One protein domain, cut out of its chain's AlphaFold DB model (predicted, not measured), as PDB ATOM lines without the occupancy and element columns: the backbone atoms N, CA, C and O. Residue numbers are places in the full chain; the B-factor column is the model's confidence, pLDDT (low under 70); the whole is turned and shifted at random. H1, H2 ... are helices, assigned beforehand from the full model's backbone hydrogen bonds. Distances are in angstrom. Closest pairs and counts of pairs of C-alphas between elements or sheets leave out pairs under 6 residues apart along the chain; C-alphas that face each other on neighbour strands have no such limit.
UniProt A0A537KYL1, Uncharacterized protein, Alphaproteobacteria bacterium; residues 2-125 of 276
ATOM      1  N   ASP A   2       9.066  -4.537 -29.797       88.06
ATOM      2  CA  ASP A   2       8.977  -3.897 -28.474       88.06
ATOM      3  C   ASP A   2      10.284  -4.086 -27.674       88.06
ATOM      4  O   ASP A   2      11.219  -4.723 -28.160       88.06
ATOM      5  N   SER A   3      10.359  -3.517 -26.464       84.31
ATOM      6  CA  SER A   3      11.566  -3.533 -25.615       84.31
ATOM      7  C   SER A   3      12.023  -4.952 -25.241       84.31
ATOM      8  O   SER A   3      13.208  -5.258 -25.328       84.31
ATOM      9  N   SER A   4      11.097  -5.847 -24.878       83.88
ATOM     10  CA  SER A   4      11.454  -7.232 -24.526       83.88
ATOM     11  C   SER A   4      11.939  -7.996 -25.752       83.88
ATOM     12  O   SER A   4      12.973  -8.655 -25.703       83.88
ATOM     13  N   ALA A   5      11.230  -7.862 -26.878       87.56
ATOM     14  CA  ALA A   5      11.630  -8.487 -28.127       87.56
ATOM     15  C   ALA A   5      12.989  -7.967 -28.611       87.56
ATOM     16  O   ALA A   5      13.737  -8.738 -29.200       87.56
ATOM     17  N   TRP A   6      13.325  -6.698 -28.360       87.56
ATOM     18  CA  TRP A   6      14.638  -6.131 -28.673       87.56
ATOM     19  C   TRP A   6      15.761  -6.759 -27.841       87.56
ATOM     20  O   TRP A   6      16.782  -7.168 -28.395       87.56
ATOM     21  N   GLU A   7      15.575  -6.872 -26.526       82.31
ATOM     22  CA  GLU A   7      16.581  -7.447 -25.624       82.31
ATOM     23  C   GLU A   7      16.861  -8.924 -25.922       82.31
ATOM     24  O   GLU A   7      18.019  -9.332 -25.938       82.31
ATOM     25  N   ASP A   8      15.836  -9.699 -26.279       81.69
ATOM     26  CA  ASP A   8      15.984 -11.135 -26.540       81.69
ATOM     27  C   ASP A   8      16.363 -11.467 -27.999       81.69
ATOM     28  O   ASP A   8      16.715 -12.608 -28.322       81.69
ATOM     29  N   CYS A   9      16.296 -10.498 -28.922       84.69
ATOM     30  CA  CYS A   9      16.546 -10.758 -30.338       84.69
ATOM     31  C   CYS A   9      18.026 -11.049 -30.620       84.69
ATOM     32  O   CYS A   9      18.906 -10.235 -30.359       84.69
ATOM     33  N   SER A  10      18.322 -12.184 -31.245       86.06
ATOM     34  CA  SER A  10      19.668 -12.479 -31.757       86.06
ATOM     35  C   SER A  10      19.803 -12.251 -33.263       86.06
ATOM     36  O   SER A  10      20.906 -12.368 -33.781       86.06
ATOM     37  N   ASP A  11      18.719 -11.911 -33.970       90.50
ATOM     38  CA  ASP A  11      18.728 -11.619 -35.406       90.50
ATOM     39  C   ASP A  11      19.028 -10.133 -35.641       90.50
ATOM     40  O   ASP A  11      18.149  -9.269 -35.593       90.50
ATOM     41  N   SER A  12      20.293  -9.837 -35.935       91.00
ATOM     42  CA  SER A  12      20.757  -8.464 -36.154       91.00
ATOM     43  C   SER A  12      20.091  -7.778 -37.358       91.00
ATOM     44  O   SER A  12      19.937  -6.558 -37.365       91.00
ATOM     45  N   GLY A  13      19.651  -8.546 -38.361       93.75
ATOM     46  CA  GLY A  13      18.921  -8.037 -39.522       93.75
ATOM     47  C   GLY A  13      17.525  -7.557 -39.140       93.75
ATOM     48  O   GLY A  13      17.175  -6.418 -39.433       93.75
ATOM     49  N   ALA A  14      16.775  -8.382 -38.405       93.81
ATOM     50  CA  ALA A  14      15.454  -8.017 -37.897       93.81
ATOM     51  C   ALA A  14      15.513  -6.801 -36.955       93.81
ATOM     52  O   ALA A  14      14.643  -5.929 -37.009       93.81
ATOM     53  N   MET A  15      16.556  -6.713 -36.122       93.81
ATOM     54  CA  MET A  15      16.816  -5.547 -35.273       93.81
ATOM     55  C   MET A  15      17.080  -4.282 -36.105       93.81
ATOM     56  O   MET A  15      16.461  -3.245 -35.861       93.81
ATOM     57  N   LEU A  16      17.956  -4.348 -37.114       94.12
ATOM     58  CA  LEU A  16      18.234  -3.195 -37.976       94.12
ATOM     59  C   LEU A  16      16.992  -2.756 -38.764       94.12
ATOM     60  O   LEU A  16      16.718  -1.560 -38.849       94.12
ATOM     61  N   ASP A  17      16.215  -3.697 -39.298       93.81
ATOM     62  CA  ASP A  17      14.980  -3.389 -40.022       93.81
ATOM     63  C   ASP A  17      13.949  -2.712 -39.108       93.81
ATOM     64  O   ASP A  17      13.302  -1.740 -39.513       93.81
ATOM     65  N   ALA A  18      13.837  -3.160 -37.853       91.75
ATOM     66  CA  ALA A  18      12.993  -2.516 -36.853       91.75
ATOM     67  C   ALA A  18      13.454  -1.077 -36.554       91.75
ATOM     68  O   ALA A  18      12.617  -0.172 -36.537       91.75
ATOM     69  N   LEU A  19      14.764  -0.846 -36.385       91.44
ATOM     70  CA  LEU A  19      15.331   0.497 -36.195       91.44
ATOM     71  C   LEU A  19      15.001   1.424 -37.370       91.44
ATOM     72  O   LEU A  19      14.472   2.517 -37.170       91.44
ATOM     73  N   LEU A  20      15.292   0.978 -38.595       91.25
ATOM     74  CA  LEU A  20      15.100   1.768 -39.811       91.25
ATOM     75  C   LEU A  20      13.625   2.082 -40.084       91.25
ATOM     76  O   LEU A  20      13.324   3.133 -40.642       91.25
ATOM     77  N   SER A  21      12.715   1.185 -39.701       88.62
ATOM     78  CA  SER A  21      11.283   1.350 -39.966       88.62
ATOM     79  C   SER A  21      10.575   2.237 -38.943       88.62
ATOM     80  O   SER A  21       9.608   2.905 -39.298       88.62
ATOM     81  N   ALA A  22      11.015   2.224 -37.681       82.62
ATOM     82  CA  ALA A  22      10.273   2.846 -36.583       82.62
ATOM     83  C   ALA A  22      10.955   4.071 -35.951       82.62
ATOM     84  O   ALA A  22      10.266   4.859 -35.305       82.62
ATOM     85  N   HIS A  23      12.272   4.244 -36.115       78.44
ATOM     86  CA  HIS A  23      13.037   5.194 -35.297       78.44
ATOM     87  C   HIS A  23      13.965   6.139 -36.075       78.44
ATOM     88  O   HIS A  23      14.561   7.004 -35.442       78.44
ATOM     89  N   ASP A  24      14.077   5.991 -37.402       82.06
ATOM     90  CA  ASP A  24      14.929   6.806 -38.293       82.06
ATOM     91  C   ASP A  24      16.312   7.148 -37.687       82.06
ATOM     92  O   ASP A  24      16.606   8.301 -37.360       82.06
ATOM     93  N   PRO A  25      17.163   6.133 -37.446       87.06
ATOM     94  CA  PRO A  25      18.433   6.324 -36.758       87.06
ATOM     95  C   PRO A  25      19.364   7.275 -37.518       87.06
ATOM     96  O   PRO A  25      19.467   7.226 -38.747       87.06
ATOM     97  N   SER A  26      20.126   8.083 -36.775       89.62
ATOM     98  CA  SER A  26      21.047   9.056 -37.364       89.62
ATOM     99  C   SER A  26      22.086   8.393 -38.282       89.62
ATOM    100  O   SER A  26      22.633   7.324 -37.984       89.62
ATOM    101  N   GLU A  27      22.415   9.053 -39.404       89.31
ATOM    102  CA  GLU A  27      23.438   8.548 -40.336       89.31
ATOM    103  C   GLU A  27      24.778   8.294 -39.635       89.31
ATOM    104  O   GLU A  27      25.480   7.336 -39.969       89.31
ATOM    105  N   ARG A  28      25.116   9.129 -38.643       91.44
ATOM    106  CA  ARG A  28      26.310   8.980 -37.807       91.44
ATOM    107  C   ARG A  28      26.342   7.608 -37.136       91.44
ATOM    108  O   ARG A  28      27.312   6.877 -37.327       91.44
ATOM    109  N   LYS A  29      25.287   7.225 -36.406       91.56
ATOM    110  CA  LYS A  29      25.240   5.936 -35.696       91.56
ATOM    111  C   LYS A  29      25.263   4.744 -36.647       91.56
ATOM    112  O   LYS A  29      26.003   3.795 -36.408       91.56
ATOM    113  N   LEU A  30      24.540   4.813 -37.766       92.19
ATOM    114  CA  LEU A  30      24.567   3.765 -38.796       92.19
ATOM    115  C   LEU A  30      25.978   3.549 -39.370       92.19
ATOM    116  O   LEU A  30      26.417   2.409 -39.537       92.19
ATOM    117  N   ARG A  31      26.719   4.634 -39.632       90.06
ATOM    118  CA  ARG A  31      28.109   4.553 -40.109       90.06
ATOM    119  C   ARG A  31      29.053   4.027 -39.034       90.06
ATOM    120  O   ARG A  31      29.904   3.203 -39.355       90.06
ATOM    121  N   LEU A  32      28.902   4.463 -37.784       89.88
ATOM    122  CA  LEU A  32      29.715   3.984 -36.663       89.88
ATOM    123  C   LEU A  32      29.476   2.498 -36.369       89.88
ATOM    124  O   LEU A  32      30.439   1.761 -36.173       89.88
ATOM    125  N   PHE A  33      28.229   2.029 -36.449       90.31
ATOM    126  CA  PHE A  33      27.894   0.608 -36.371       90.31
ATOM    127  C   PHE A  33      28.578  -0.202 -37.484       90.31
ATOM    128  O   PHE A  33      29.269  -1.186 -37.208       90.31
ATOM    129  N   ALA A  34      28.445   0.241 -38.739       88.94
ATOM    130  CA  ALA A  34      29.093  -0.418 -39.873       88.94
ATOM    131  C   ALA A  34      30.625  -0.443 -39.716       88.94
ATOM    132  O   ALA A  34      31.268  -1.457 -39.995       88.94
ATOM    133  N   LEU A  35      31.206   0.651 -39.211       86.06
ATOM    134  CA  LEU A  35      32.634   0.776 -38.938       86.06
ATOM    135  C   LEU A  35      33.106  -0.176 -37.839       86.06
ATOM    136  O   LEU A  35      34.111  -0.861 -38.018       86.06
ATOM    137  N   ALA A  36      32.382  -0.243 -36.724       84.69
ATOM    138  CA  ALA A  36      32.713  -1.106 -35.598       84.69
ATOM    139  C   ALA A  36      32.634  -2.592 -35.986       84.69
ATOM    140  O   ALA A  36      33.564  -3.350 -35.702       84.69
ATOM    141  N   SER A  37      31.599  -2.983 -36.738       81.75
ATOM    142  CA  SER A  37      31.480  -4.325 -37.326       81.75
ATOM    143  C   SER A  37      32.645  -4.644 -38.272       81.75
ATOM    144  O   SER A  37      33.221  -5.734 -38.236       81.75
ATOM    145  N   ALA A  38      33.053  -3.682 -39.107       77.19
ATOM    146  CA  ALA A  38      34.192  -3.847 -40.006       77.19
ATOM    147  C   ALA A  38      35.531  -3.960 -39.277       77.19
ATOM    148  O   ALA A  38      36.406  -4.724 -39.691       77.19
ATOM    149  N   TYR A  39      35.686  -3.229 -38.180       72.81
ATOM    150  CA  TYR A  39      36.919  -3.218 -37.420       72.81
ATOM    151  C   TYR A  39      37.236  -4.586 -36.802       72.81
ATOM    152  O   TYR A  39      38.371  -5.055 -36.890       72.81
ATOM    153  N   TRP A  40      36.237  -5.274 -36.241       66.81
ATOM    154  CA  TRP A  40      36.449  -6.593 -35.632       66.81
ATOM    155  C   TRP A  40      36.953  -7.638 -36.629       66.81
ATOM    156  O   TRP A  40      37.635  -8.586 -36.241       66.81
ATOM    157  N   ARG A  41      36.645  -7.456 -37.915       65.44
ATOM    158  CA  ARG A  41      37.041  -8.373 -38.986       65.44
ATOM    159  C   ARG A  41      38.500  -8.185 -39.395       65.44
ATOM    160  O   ARG A  41      39.198  -9.169 -39.632       65.44
ATOM    161  N   ALA A  42      38.955  -6.937 -39.525       62.78
ATOM    162  CA  ALA A  42      40.227  -6.629 -40.180       62.78
ATOM    163  C   ALA A  42      40.976  -5.432 -39.555       62.78
ATOM    164  O   ALA A  42      41.300  -4.467 -40.255       62.78
ATOM    165  N   PRO A  43      41.351  -5.506 -38.264       60.72
ATOM    166  CA  PRO A  43      41.990  -4.404 -37.549       60.72
ATOM    167  C   PRO A  43      43.229  -3.862 -38.284       60.72
ATOM    168  O   PRO A  43      44.186  -4.600 -38.548       60.72
ATOM    169  N   GLY A  44      43.205  -2.574 -38.642       57.50
ATOM    170  CA  GLY A  44      44.292  -1.875 -39.344       57.50
ATOM    171  C   GLY A  44      44.407  -2.131 -40.855       57.50
ATOM    172  O   GLY A  44      45.368  -1.677 -41.467       57.50
ATOM    173  N   PHE A  45      43.478  -2.860 -41.487       61.62
ATOM    174  CA  PHE A  45      43.521  -3.075 -42.941       61.62
ATOM    175  C   PHE A  45      42.939  -1.899 -43.740       61.62
ATOM    176  O   PHE A  45      43.345  -1.670 -44.873       61.62
ATOM    177  N   PHE A  46      42.027  -1.136 -43.146       66.56
ATOM    178  CA  PHE A  46      41.239  -0.090 -43.792       66.56
ATOM    179  C   PHE A  46      41.572   1.297 -43.211       66.56
ATOM    180  O   PHE A  46      41.976   1.362 -42.047       66.56
ATOM    181  N   PRO A  47      41.404   2.421 -43.943       68.38
ATOM    182  CA  PRO A  47      41.518   3.768 -43.379       68.38
ATOM    183  C   PRO A  47      40.323   4.091 -42.460       68.38
ATOM    184  O   PRO A  47      39.531   4.995 -42.728       68.38
ATOM    185  N   TYR A  48      40.197   3.347 -41.357       76.75
ATOM    186  CA  TYR A  48      39.131   3.464 -40.361       76.75
ATOM    187  C   TYR A  48      38.998   4.889 -39.822       76.75
ATOM    188  O   TYR A  48      37.887   5.366 -39.621       76.75
ATOM    189  N   GLU A  49      40.116   5.604 -39.681       78.44
ATOM    190  CA  GLU A  49      40.127   7.009 -39.275       78.44
ATOM    191  C   GLU A  49      39.314   7.900 -40.226       78.44
ATOM    192  O   GLU A  49      38.551   8.749 -39.781       78.44
ATOM    193  N   GLN A  50      39.413   7.690 -41.541       80.19
ATOM    194  CA  GLN A  50      38.663   8.490 -42.510       80.19
ATOM    195  C   GLN A  50      37.167   8.171 -42.454       80.19
ATOM    196  O   GLN A  50      36.339   9.069 -42.605       80.19
ATOM    197  N   ALA A  51      36.810   6.905 -42.227       82.25
ATOM    198  CA  ALA A  51      35.415   6.486 -42.086       82.25
ATOM    199  C   ALA A  51      34.799   7.021 -40.794       82.25
ATOM    200  O   ALA A  51      33.660   7.478 -40.800       82.25
ATOM    201  N   GLU A  52      35.578   7.051 -39.716       85.31
ATOM    202  CA  GLU A  52      35.211   7.706 -38.466       85.31
ATOM    203  C   GLU A  52      35.040   9.218 -38.664       85.31
ATOM    204  O   GLU A  52      34.044   9.786 -38.229       85.31
ATOM    205  N   GLN A  53      35.964   9.885 -39.366       86.56
ATOM    206  CA  GLN A  53      35.837  11.311 -39.677       86.56
ATOM    207  C   GLN A  53      34.597  11.600 -40.534       86.56
ATOM    208  O   GLN A  53      33.930  12.602 -40.291       86.56
ATOM    209  N   LEU A  54      34.254  10.735 -41.495       86.88
ATOM    210  CA  LEU A  54      33.012  10.849 -42.268       86.88
ATOM    211  C   LEU A  54      31.780  10.681 -41.368       86.88
ATOM    212  O   LEU A  54      30.854  11.481 -41.456       86.88
ATOM    213  N   ALA A  55      31.771   9.666 -40.501       88.69
ATOM    214  CA  ALA A  55      30.664   9.417 -39.579       88.69
ATOM    215  C   ALA A  55      30.450  10.585 -38.601       88.69
ATOM    216  O   ALA A  55      29.317  10.962 -38.324       88.69
ATOM    217  N   GLU A  56      31.537  11.199 -38.136       88.62
ATOM    218  CA  GLU A  56      31.527  12.366 -37.247       88.62
ATOM    219  C   GLU A  56      31.343  13.704 -37.990       88.62
ATOM    220  O   GLU A  56      31.485  14.764 -37.384       88.62
ATOM    221  N   GLY A  57      31.091  13.697 -39.306       87.19
ATOM    222  CA  GLY A  57      30.899  14.917 -40.101       87.19
ATOM    223  C   GLY A  57      32.151  15.795 -40.254       87.19
ATOM    224  O   GLY A  57      32.066  16.918 -40.744       87.19
ATOM    225  N   ARG A  58      33.328  15.291 -39.864       89.00
ATOM    226  CA  ARG A  58      34.637  15.959 -39.992       89.00
ATOM    227  C   ARG A  58      35.253  15.811 -41.385       89.00
ATOM    228  O   ARG A  58      36.193  16.525 -41.718       89.00
ATOM    229  N   LEU A  59      34.735  14.889 -42.197       87.88
ATOM    230  CA  LEU A  59      35.147  14.666 -43.580       87.88
ATOM    231  C   LEU A  59      33.923  14.723 -44.493       87.88
ATOM    232  O   LEU A  59      32.913  14.079 -44.219       87.88
ATOM    233  N   SER A  60      34.010  15.462 -45.600       86.31
ATOM    234  CA  SER A  60      32.915  15.480 -46.572       86.31
ATOM    235  C   SER A  60      32.815  14.143 -47.307       86.31
ATOM    236  O   SER A  60      33.828  13.510 -47.618       86.31
ATOM    237  N   TYR A  61      31.590  13.744 -47.654       82.06
ATOM    238  CA  TYR A  61      31.327  12.515 -48.406       82.06
ATOM    239  C   TYR A  61      32.167  12.422 -49.688       82.06
ATOM    240  O   TYR A  61      32.783  11.395 -49.958       82.06
ATOM    241  N   LYS A  62      32.273  13.525 -50.443       83.06
ATOM    242  CA  LYS A  62      33.060  13.581 -51.685       83.06
ATOM    243  C   LYS A  62      34.537  13.252 -51.446       83.06
ATOM    244  O   LYS A  62      35.107  12.466 -52.196       83.06
ATOM    245  N   VAL A  63      35.150  13.829 -50.411       84.06
ATOM    246  CA  VAL A  63      36.563  13.572 -50.088       84.06
ATOM    247  C   VAL A  63      36.747  12.144 -49.579       84.06
ATOM    248  O   VAL A  63      37.713  11.485 -49.954       84.06
ATOM    249  N   ALA A  64      35.812  11.643 -48.772       79.31
ATOM    250  CA  ALA A  64      35.852  10.277 -48.270       79.31
ATOM    251  C   ALA A  64      35.793   9.238 -49.406       79.31
ATOM    252  O   ALA A  64      36.580   8.295 -49.419       79.31
ATOM    253  N   VAL A  65      34.922   9.446 -50.402       77.62
ATOM    254  CA  VAL A  65      34.827   8.578 -51.588       77.62
ATOM    255  C   VAL A  65      36.109   8.618 -52.418       77.62
ATOM    256  O   VAL A  65      36.603   7.556 -52.786       77.62
ATOM    257  N   LEU A  66      36.670   9.806 -52.678       78.94
ATOM    258  CA  LEU A  66      37.918   9.940 -53.443       78.94
ATOM    259  C   LEU A  66      39.078   9.210 -52.760       78.94
ATOM    260  O   LEU A  66      39.752   8.404 -53.391       78.94
ATOM    261  N   ARG A  67      39.256   9.401 -51.450       77.31
ATOM    262  CA  ARG A  67      40.311   8.707 -50.696       77.31
ATOM    263  C   ARG A  67      40.100   7.196 -50.640       77.31
ATOM    264  O   ARG A  67      41.067   6.440 -50.655       77.31
ATOM    265  N   ALA A  68      38.850   6.737 -50.596       73.75
ATOM    266  CA  ALA A  68      38.537   5.315 -50.680       73.75
ATOM    267  C   ALA A  68      38.886   4.722 -52.058       73.75
ATOM    268  O   ALA A  68      39.309   3.568 -52.123       73.75
ATOM    269  N   GLN A  69      38.734   5.500 -53.136       74.88
ATOM    270  CA  GLN A  69      39.147   5.126 -54.494       74.88
ATOM    271  C   GLN A  69      40.675   5.112 -54.639       74.88
ATOM    272  O   GLN A  69      41.226   4.129 -55.112       74.88
ATOM    273  N   GLU A  70      41.373   6.129 -54.137       76.62
ATOM    274  CA  GLU A  70      42.844   6.146 -54.100       76.62
ATOM    275  C   GLU A  70      43.399   4.983 -53.270       76.62
ATOM    276  O   GLU A  70      44.396   4.358 -53.620       76.62
ATOM    277  N   TRP A  71      42.734   4.654 -52.158       71.56
ATOM    278  CA  TRP A  71      43.082   3.472 -51.384       71.56
ATOM    279  C   TRP A  71      42.824   2.189 -52.187       71.56
ATOM    280  O   TRP A  71      43.554   1.220 -52.006       71.56
ATOM    281  N   GLN A  72      41.839   2.170 -53.084       69.06
ATOM    282  CA  GLN A  72      41.536   1.019 -53.932       69.06
ATOM    283  C   GLN A  72      42.564   0.756 -55.025       69.06
ATOM    284  O   GLN A  72      42.864  -0.407 -55.309       69.06
ATOM    285  N   ASP A  73      43.094   1.819 -55.617       67.19
ATOM    286  CA  ASP A  73      43.964   1.727 -56.780       67.19
ATOM    287  C   ASP A  73      45.219   0.886 -56.483       67.19
ATOM    288  O   ASP A  73      45.982   1.135 -55.548       67.19
ATOM    289  N   GLY A  74      45.411  -0.168 -57.286       62.03
ATOM    290  CA  GLY A  74      46.563  -1.071 -57.202       62.03
ATOM    291  C   GLY A  74      46.468  -2.203 -56.169       62.03
ATOM    292  O   GLY A  74      47.449  -2.929 -55.997       62.03
ATOM    293  N   ARG A  75      45.326  -2.397 -55.489       67.19
ATOM    294  CA  ARG A  75      45.110  -3.514 -54.544       67.19
ATOM    295  C   ARG A  75      44.053  -4.506 -55.038       67.19
ATOM    296  O   ARG A  75      43.205  -4.167 -55.852       67.19
ATOM    297  N   ASP A  76      44.093  -5.744 -54.531       58.38
ATOM    298  CA  ASP A  76      43.138  -6.806 -54.897       58.38
ATOM    299  C   ASP A  76      41.682  -6.353 -54.688       58.38
ATOM    300  O   ASP A  76      41.220  -6.114 -53.567       58.38
ATOM    301  N   HIS A  77      40.948  -6.258 -55.796       53.91
ATOM    302  CA  HIS A  77      39.620  -5.663 -55.859       53.91
ATOM    303  C   HIS A  77      38.589  -6.405 -54.995       53.91
ATOM    304  O   HIS A  77      37.601  -5.797 -54.597       53.91
ATOM    305  N   THR A  78      38.792  -7.685 -54.663       55.53
ATOM    306  CA  THR A  78      37.792  -8.493 -53.939       55.53
ATOM    307  C   THR A  78      37.675  -8.149 -52.451       55.53
ATOM    308  O   THR A  78      36.566  -8.119 -51.912       55.53
ATOM    309  N   VAL A  79      38.795  -7.845 -51.789       52.81
ATOM    310  CA  VAL A  79      38.847  -7.447 -50.368       52.81
ATOM    311  C   VAL A  79      38.597  -5.943 -50.222       52.81
ATOM    312  O   VAL A  79      37.944  -5.481 -49.289       52.81
ATOM    313  N   VAL A  80      39.074  -5.173 -51.195       53.31
ATOM    314  CA  VAL A  80      39.166  -3.714 -51.145       53.31
ATOM    315  C   VAL A  80      37.849  -3.035 -51.563       53.31
ATOM    316  O   VAL A  80      37.510  -1.967 -51.046       53.31
ATOM    317  N   TRP A  81      37.030  -3.668 -52.416       49.94
ATOM    318  CA  TRP A  81      35.660  -3.199 -52.687       49.94
ATOM    319  C   TRP A  81      34.781  -3.204 -51.436       49.94
ATOM    320  O   TRP A  81      34.023  -2.260 -51.206       49.94
ATOM    321  N   ARG A  82      34.901  -4.255 -50.621       57.75
ATOM    322  CA  ARG A  82      33.967  -4.555 -49.529       57.75
ATOM    323  C   ARG A  82      34.118  -3.610 -48.346       57.75
ATOM    324  O   ARG A  82      33.117  -3.157 -47.809       57.75
ATOM    325  N   GLU A  83      35.347  -3.241 -47.999       58.91
ATOM    326  CA  GLU A  83      35.576  -2.300 -46.899       58.91
ATOM    327  C   GLU A  83      35.256  -0.853 -47.307       58.91
ATOM    328  O   GLU A  83      34.651  -0.110 -46.538       58.91
ATOM    329  N   SER A  84      35.546  -0.460 -48.558       63.97
ATOM    330  CA  SER A  84      35.231   0.891 -49.067       63.97
ATOM    331  C   SER A  84      33.738   1.225 -49.065       63.97
ATOM    332  O   SER A  84      33.357   2.388 -49.198       63.97
ATOM    333  N   TYR A  85      32.896   0.199 -48.941       68.31
ATOM    334  CA  TYR A  85      31.451   0.303 -49.018       68.31
ATOM    335  C   TYR A  85      30.901   1.266 -47.960       68.31
ATOM    336  O   TYR A  85      30.017   2.059 -48.270       68.31
ATOM    337  N   ILE A  86      31.520   1.322 -46.772       68.50
ATOM    338  CA  ILE A  86      31.174   2.269 -45.693       68.50
ATOM    339  C   ILE A  86      31.194   3.732 -46.179       68.50
ATOM    340  O   ILE A  86      30.410   4.560 -45.710       68.50
ATOM    341  N   PHE A  87      32.057   4.051 -47.149       69.62
ATOM    342  CA  PHE A  87      32.173   5.389 -47.722       69.62
ATOM    343  C   PHE A  87      31.230   5.656 -48.889       69.62
ATOM    344  O   PHE A  87      30.876   6.807 -49.106       69.62
ATOM    345  N   ARG A  88      30.878   4.637 -49.683       67.94
ATOM    346  CA  ARG A  88      30.308   4.825 -51.033       67.94
ATOM    347  C   ARG A  88      28.797   4.627 -51.112       67.94
ATOM    348  O   ARG A  88      28.226   4.835 -52.182       67.94
ATOM    349  N   VAL A  89      28.155   4.231 -50.015       73.00
ATOM    350  CA  VAL A  89      26.701   4.035 -49.966       73.00
ATOM    351  C   VAL A  89      26.036   4.856 -48.866       73.00
ATOM    352  O   VAL A  89      26.694   5.446 -47.998       73.00
ATOM    353  N   ARG A  90      24.700   4.912 -48.911       85.56
ATOM    354  CA  ARG A  90      23.899   5.521 -47.841       85.56
ATOM    355  C   ARG A  90      24.159   4.778 -46.534       85.56
ATOM    356  O   ARG A  90      24.365   3.567 -46.545       85.56
ATOM    357  N   ALA A  91      24.098   5.483 -45.409       87.00
ATOM    358  CA  ALA A  91      24.451   4.921 -44.105       87.00
ATOM    359  C   ALA A  91      23.678   3.626 -43.774       87.00
ATOM    360  O   ALA A  91      24.266   2.660 -43.295       87.00
ATOM    361  N   LYS A  92      22.386   3.568 -44.125       90.44
ATOM    362  CA  LYS A  92      21.553   2.366 -43.961       90.44
ATOM    363  C   LYS A  92      22.045   1.172 -44.781       90.44
ATOM    364  O   LYS A  92      22.111   0.062 -44.269       90.44
ATOM    365  N   ASP A  93      22.456   1.415 -46.027       89.19
ATOM    366  CA  ASP A  93      22.927   0.366 -46.931       89.19
ATOM    367  C   ASP A  93      24.269  -0.189 -46.414       89.19
ATOM    368  O   ASP A  93      24.497  -1.397 -46.459       89.19
ATOM    369  N   ALA A  94      25.124   0.671 -45.840       87.44
ATOM    370  CA  ALA A  94      26.371   0.260 -45.193       87.44
ATOM    371  C   ALA A  94      26.126  -0.616 -43.952       87.44
ATOM    372  O   ALA A  94      26.798  -1.633 -43.786       87.44
ATOM    373  N   ALA A  95      25.151  -0.259 -43.109       90.44
ATOM    374  CA  ALA A  95      24.770  -1.059 -41.944       90.44
ATOM    375  C   ALA A  95      24.211  -2.436 -42.350       90.44
ATOM    376  O   ALA A  95      24.625  -3.459 -41.804       90.44
ATOM    377  N   SER A  96      23.332  -2.487 -43.359       91.12
ATOM    378  CA  SER A  96      22.792  -3.752 -43.871       91.12
ATOM    379  C   SER A  96      23.873  -4.637 -44.498       91.12
ATOM    380  O   SER A  96      23.857  -5.856 -44.315       91.12
ATOM    381  N   GLU A  97      24.821  -4.051 -45.235       86.88
ATOM    382  CA  GLU A  97      25.940  -4.800 -45.813       86.88
ATOM    383  C   GLU A  97      26.854  -5.365 -44.725       86.88
ATOM    384  O   GLU A  97      27.268  -6.520 -44.823       86.88
ATOM    385  N   ALA A  98      27.110  -4.602 -43.655       86.06
ATOM    386  CA  ALA A  98      27.900  -5.069 -42.520       86.06
ATOM    387  C   ALA A  98      27.305  -6.349 -41.905       86.06
ATOM    388  O   ALA A  98      28.041  -7.308 -41.674       86.06
ATOM    389  N   ILE A  99      25.977  -6.413 -41.736       89.06
ATOM    390  CA  ILE A  99      25.269  -7.613 -41.255       89.06
ATOM    391  C   ILE A  99      25.385  -8.777 -42.238       89.06
ATOM    392  O   ILE A  99      25.783  -9.881 -41.857       89.06
ATOM    393  N   ARG A 100      25.071  -8.550 -43.520       88.00
ATOM    394  CA  ARG A 100      25.147  -9.610 -44.541       88.00
ATOM    395  C   ARG A 100      26.548 -10.205 -44.623       88.00
ATOM    396  O   ARG A 100      26.711 -11.420 -44.743       88.00
ATOM    397  N   TYR A 101      27.557  -9.352 -44.529       79.75
ATOM    398  CA  TYR A 101      28.942  -9.768 -44.588       79.75
ATOM    399  C   TYR A 101      29.385 -10.531 -43.341       79.75
ATOM    400  O   TYR A 101      30.062 -11.555 -43.450       79.75
ATOM    401  N   TRP A 102      28.969 -10.064 -42.165       82.56
ATOM    402  CA  TRP A 102      29.213 -10.735 -40.896       82.56
ATOM    403  C   TRP A 102      28.694 -12.174 -40.911       82.56
ATOM    404  O   TRP A 102      29.461 -13.112 -40.681       82.56
ATOM    405  N   ARG A 103      27.424 -12.358 -41.299       83.31
ATOM    406  CA  ARG A 103      26.787 -13.675 -41.455       83.31
ATOM    407  C   ARG A 103      27.568 -14.591 -42.381       83.31
ATOM    408  O   ARG A 103      27.771 -15.758 -42.066       83.31
ATOM    409  N   ARG A 104      28.044 -14.058 -43.508       82.81
ATOM    410  CA  ARG A 104      28.820 -14.825 -44.488       82.81
ATOM    411  C   ARG A 104      30.127 -15.379 -43.910       82.81
ATOM    412  O   ARG A 104      30.560 -16.438 -44.352       82.81
ATOM    413  N   ILE A 105      30.771 -14.662 -42.988       72.75
ATOM    414  CA  ILE A 105      32.062 -15.064 -42.411       72.75
ATOM    415  C   ILE A 105      31.878 -15.927 -41.165       72.75
ATOM    416  O   ILE A 105      32.518 -16.968 -41.052       72.75
ATOM    417  N   TYR A 106      31.042 -15.485 -40.226       73.88
ATOM    418  CA  TYR A 106      30.961 -16.078 -38.890       73.88
ATOM    419  C   TYR A 106      29.757 -17.000 -38.697       73.88
ATOM    420  O   TYR A 106      29.705 -17.715 -37.700       73.88
ATOM    421  N   GLY A 107      28.774 -16.972 -39.604       76.19
ATOM    422  CA  GLY A 107      27.572 -17.807 -39.527       76.19
ATOM    423  C   GLY A 107      26.676 -17.545 -38.309       76.19
ATOM    424  O   GLY A 107      25.785 -18.344 -38.044       76.19
ATOM    425  N   THR A 108      26.914 -16.470 -37.551       77.94
ATOM    426  CA  THR A 108      26.204 -16.143 -36.304       77.94
ATOM    427  C   THR A 108      26.004 -14.639 -36.167       77.94
ATOM    428  O   THR A 108      26.828 -13.865 -36.651       77.94
ATOM    429  N   ASP A 109      24.951 -14.232 -35.457       77.75
ATOM    430  CA  ASP A 109      24.569 -12.822 -35.302       77.75
ATOM    431  C   ASP A 109      24.691 -12.280 -33.879       77.75
ATOM    432  O   ASP A 109      24.708 -11.064 -33.714       77.75
ATOM    433  N   GLY A 110      24.799 -13.144 -32.863       74.88
ATOM    434  CA  GLY A 110      24.787 -12.737 -31.451       74.88
ATOM    435  C   GLY A 110      25.702 -11.542 -31.156       74.88
ATOM    436  O   GLY A 110      25.218 -10.523 -30.667       74.88
ATOM    437  N   PRO A 111      26.985 -11.580 -31.569       77.50
ATOM    438  CA  PRO A 111      27.870 -10.454 -31.323       77.50
ATOM    439  C   PRO A 111      27.487  -9.153 -32.044       77.50
ATOM    440  O   PRO A 111      27.788  -8.051 -31.591       77.50
ATOM    441  N   LEU A 112      26.825  -9.267 -33.190       81.56
ATOM    442  CA  LEU A 112      26.381  -8.113 -33.952       81.56
ATOM    443  C   LEU A 112      25.082  -7.520 -33.387       81.56
ATOM    444  O   LEU A 112      24.910  -6.304 -33.416       81.56
ATOM    445  N   ALA A 113      24.208  -8.360 -32.825       86.00
ATOM    446  CA  ALA A 113      23.043  -7.931 -32.057       86.00
ATOM    447  C   ALA A 113      23.464  -7.136 -30.809       86.00
ATOM    448  O   ALA A 113      22.931  -6.060 -30.550       86.00
ATOM    449  N   ASP A 114      24.491  -7.595 -30.091       83.56
ATOM    450  CA  ASP A 114      25.051  -6.857 -28.953       83.56
ATOM    451  C   ASP A 114      25.661  -5.516 -29.373       83.56
ATOM    452  O   ASP A 114      25.473  -4.514 -28.688       83.56
ATOM    453  N   LEU A 115      26.327  -5.459 -30.532       85.25
ATOM    454  CA  LEU A 115      26.830  -4.199 -31.083       85.25
ATOM    455  C   LEU A 115      25.692  -3.233 -31.465       85.25
ATOM    456  O   LEU A 115      25.836  -2.022 -31.309       85.25
ATOM    457  N   LEU A 116      24.554  -3.740 -31.951       89.50
ATOM    458  CA  LEU A 116      23.367  -2.911 -32.187       89.50
ATOM    459  C   LEU A 116      22.831  -2.333 -30.872       89.50
ATOM    460  O   LEU A 116      22.541  -1.138 -30.821       89.50
ATOM    461  N   ARG A 117      22.759  -3.136 -29.803       88.50
ATOM    462  CA  ARG A 117      22.384  -2.649 -28.463       88.50
ATOM    463  C   ARG A 117      23.375  -1.621 -27.934       88.50
ATOM    464  O   ARG A 117      22.959  -0.641 -27.332       88.50
ATOM    465  N   ASP A 118      24.664  -1.816 -28.181       87.94
ATOM    466  CA  ASP A 118      25.709  -0.886 -27.764       87.94
ATOM    467  C   ASP A 118      25.602   0.469 -28.475       87.94
ATOM    468  O   ASP A 118      25.610   1.516 -27.834       87.94
ATOM    469  N   VAL A 119      25.425   0.481 -29.795       90.31
ATOM    470  CA  VAL A 119      25.392   1.733 -30.568       90.31
ATOM    471  C   VAL A 119      24.039   2.445 -30.453       90.31
ATOM    472  O   VAL A 119      23.964   3.670 -30.311       90.31
ATOM    473  N   PHE A 120      22.938   1.703 -30.527       89.81
ATOM    474  CA  PHE A 120      21.601   2.294 -30.611       89.81
ATOM    475  C   PHE A 120      20.868   2.329 -29.271       89.81
ATOM    476  O   PHE A 120      19.994   3.179 -29.105       89.81
ATOM    477  N   GLY A 121      21.254   1.485 -28.311       87.38
ATOM    478  CA  GLY A 121      20.451   1.234 -27.120       87.38
ATOM    479  C   GLY A 121      19.159   0.496 -27.469       87.38
ATOM    480  O   GLY A 121      18.963   0.041 -28.595       87.38
ATOM    481  N   ASP A 122      18.269   0.378 -26.491       86.56
ATOM    482  CA  ASP A 122      16.874   0.004 -26.741       86.56
ATOM    483  C   ASP A 122      16.101   1.202 -27.335       86.56
ATOM    484  O   ASP A 122      15.852   2.178 -26.617       86.56
ATOM    485  N   PRO A 123      15.687   1.145 -28.615       83.25
ATOM    486  CA  PRO A 123      15.014   2.256 -29.284       83.25
ATOM    487  C   PRO A 123      13.584   2.501 -28.773       83.25
ATOM    488  O   PRO A 123      13.010   3.564 -29.015       83.25
ATOM    489  N   CYS A 124      12.996   1.544 -28.050       79.94
ATOM    490  CA  CYS A 124      11.670   1.670 -27.448       79.94
ATOM    491  C   CYS A 124      11.699   2.402 -26.093       79.94
ATOM    492  O   CYS A 124      10.649   2.847 -25.619       79.94
ATOM    493  N   ARG A 125      12.874   2.566 -25.466       73.94
ATOM    494  CA  ARG A 125      13.036   3.263 -24.181       73.94
ATOM    495  C   ARG A 125      13.467   4.709 -24.392       73.94
ATOM    496  O   ARG A 125      14.611   4.989 -24.729       73.94
TER     497      ARG A 125
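Overview. This is residues 2 to 125 of the 276 residues of an uncharacterized protein of Alphaproteobacteria bacterium (UniProt A0A537KYL1). Seven helices, nearly aligned, stand side by side in two loose, staggered rows, H2, H7, H6 and H5 in one and H8, H3 and H4 in the other, with the short H1 at the end by H2 and H8. H3 is in the middle, and the longest axis runs across the helices. The printed part has 124 residues, with eight named helices, H1 to H8 in chain order, and no named strand; its class is all helix. H2, H3, H6, H7 and H8 form an up-and-down bundle, each running against the one before it. The whole is compact, with a radius of gyration of the C-alphas of 14.6 A, yet elongated, spanning 48 by 30 by 20 A.

Arrangement. H1, residues 3 to 8, is close but not clearly touching H2, residues 12 to 22; the closest C-alphas, of Trp 6 and Met 15, are 7.0 A apart. H3, residues 27 to 41, is the hub, touching four helices. It forms a helical hairpin with H4, residues 48 to 55, whose closest C-alphas, of Arg 28 and Ala 55, are 4.7 A apart. H5, residues 61 to 72, touches H4 with residues 61 to 64 alone, the C-alphas of Leu 54 and Tyr 61 coming closest at 6.6 A. H6, residues 77 to 88, runs opposite ways to H5 at a shallow tilt of 10 degrees; their closest C-alphas, of Val 65 and Phe 87, are 5.7 A apart. H6 touches H3 with residues 83 to 86 alone, the C-alphas of Ala 34 and Ile 86 coming closest at 6.7 A. H7, residues 91 to 106, touches H3 and runs the same way; the closest C-alphas, of Ala 34 and Ala 95, are 4.8 A apart. H8, residues 110 to 120, touches H2, with the C-alphas of Ser 12 and Ala 113 closest at 4.7 A. H8 also touches H3, with the C-alphas of Phe 33 and Val 119 closest at 6.4 A. H1, H2, H4, H5, H7 and H8 have every O i to N i+4 pair within hydrogen-bond range, H3 has 10 of 11, and H6 has 2 of 8, beside 3 of 9 O i to N i+3 pairs.

Along the chain. H1 begins at C-alpha 3, (11.566, -3.533, -25.615). H7 is longest at 22.6 A, H3 measures 21.8 A and H5 16.3 A. H8 ends at C-alpha 120, (21.601, 2.294, -30.611).

Size, cuts and confidence. The C-alphas farthest apart, of Ser 4 and Gly 74, are 48.4 A apart. The printed part has no cut and no long link. Residues 73 to 78, of which 77 and 78 belong to H6, stand free. Mean pLDDT of the printed part is 80.2; residues 40 to 47 and 72 to 88 are under 70.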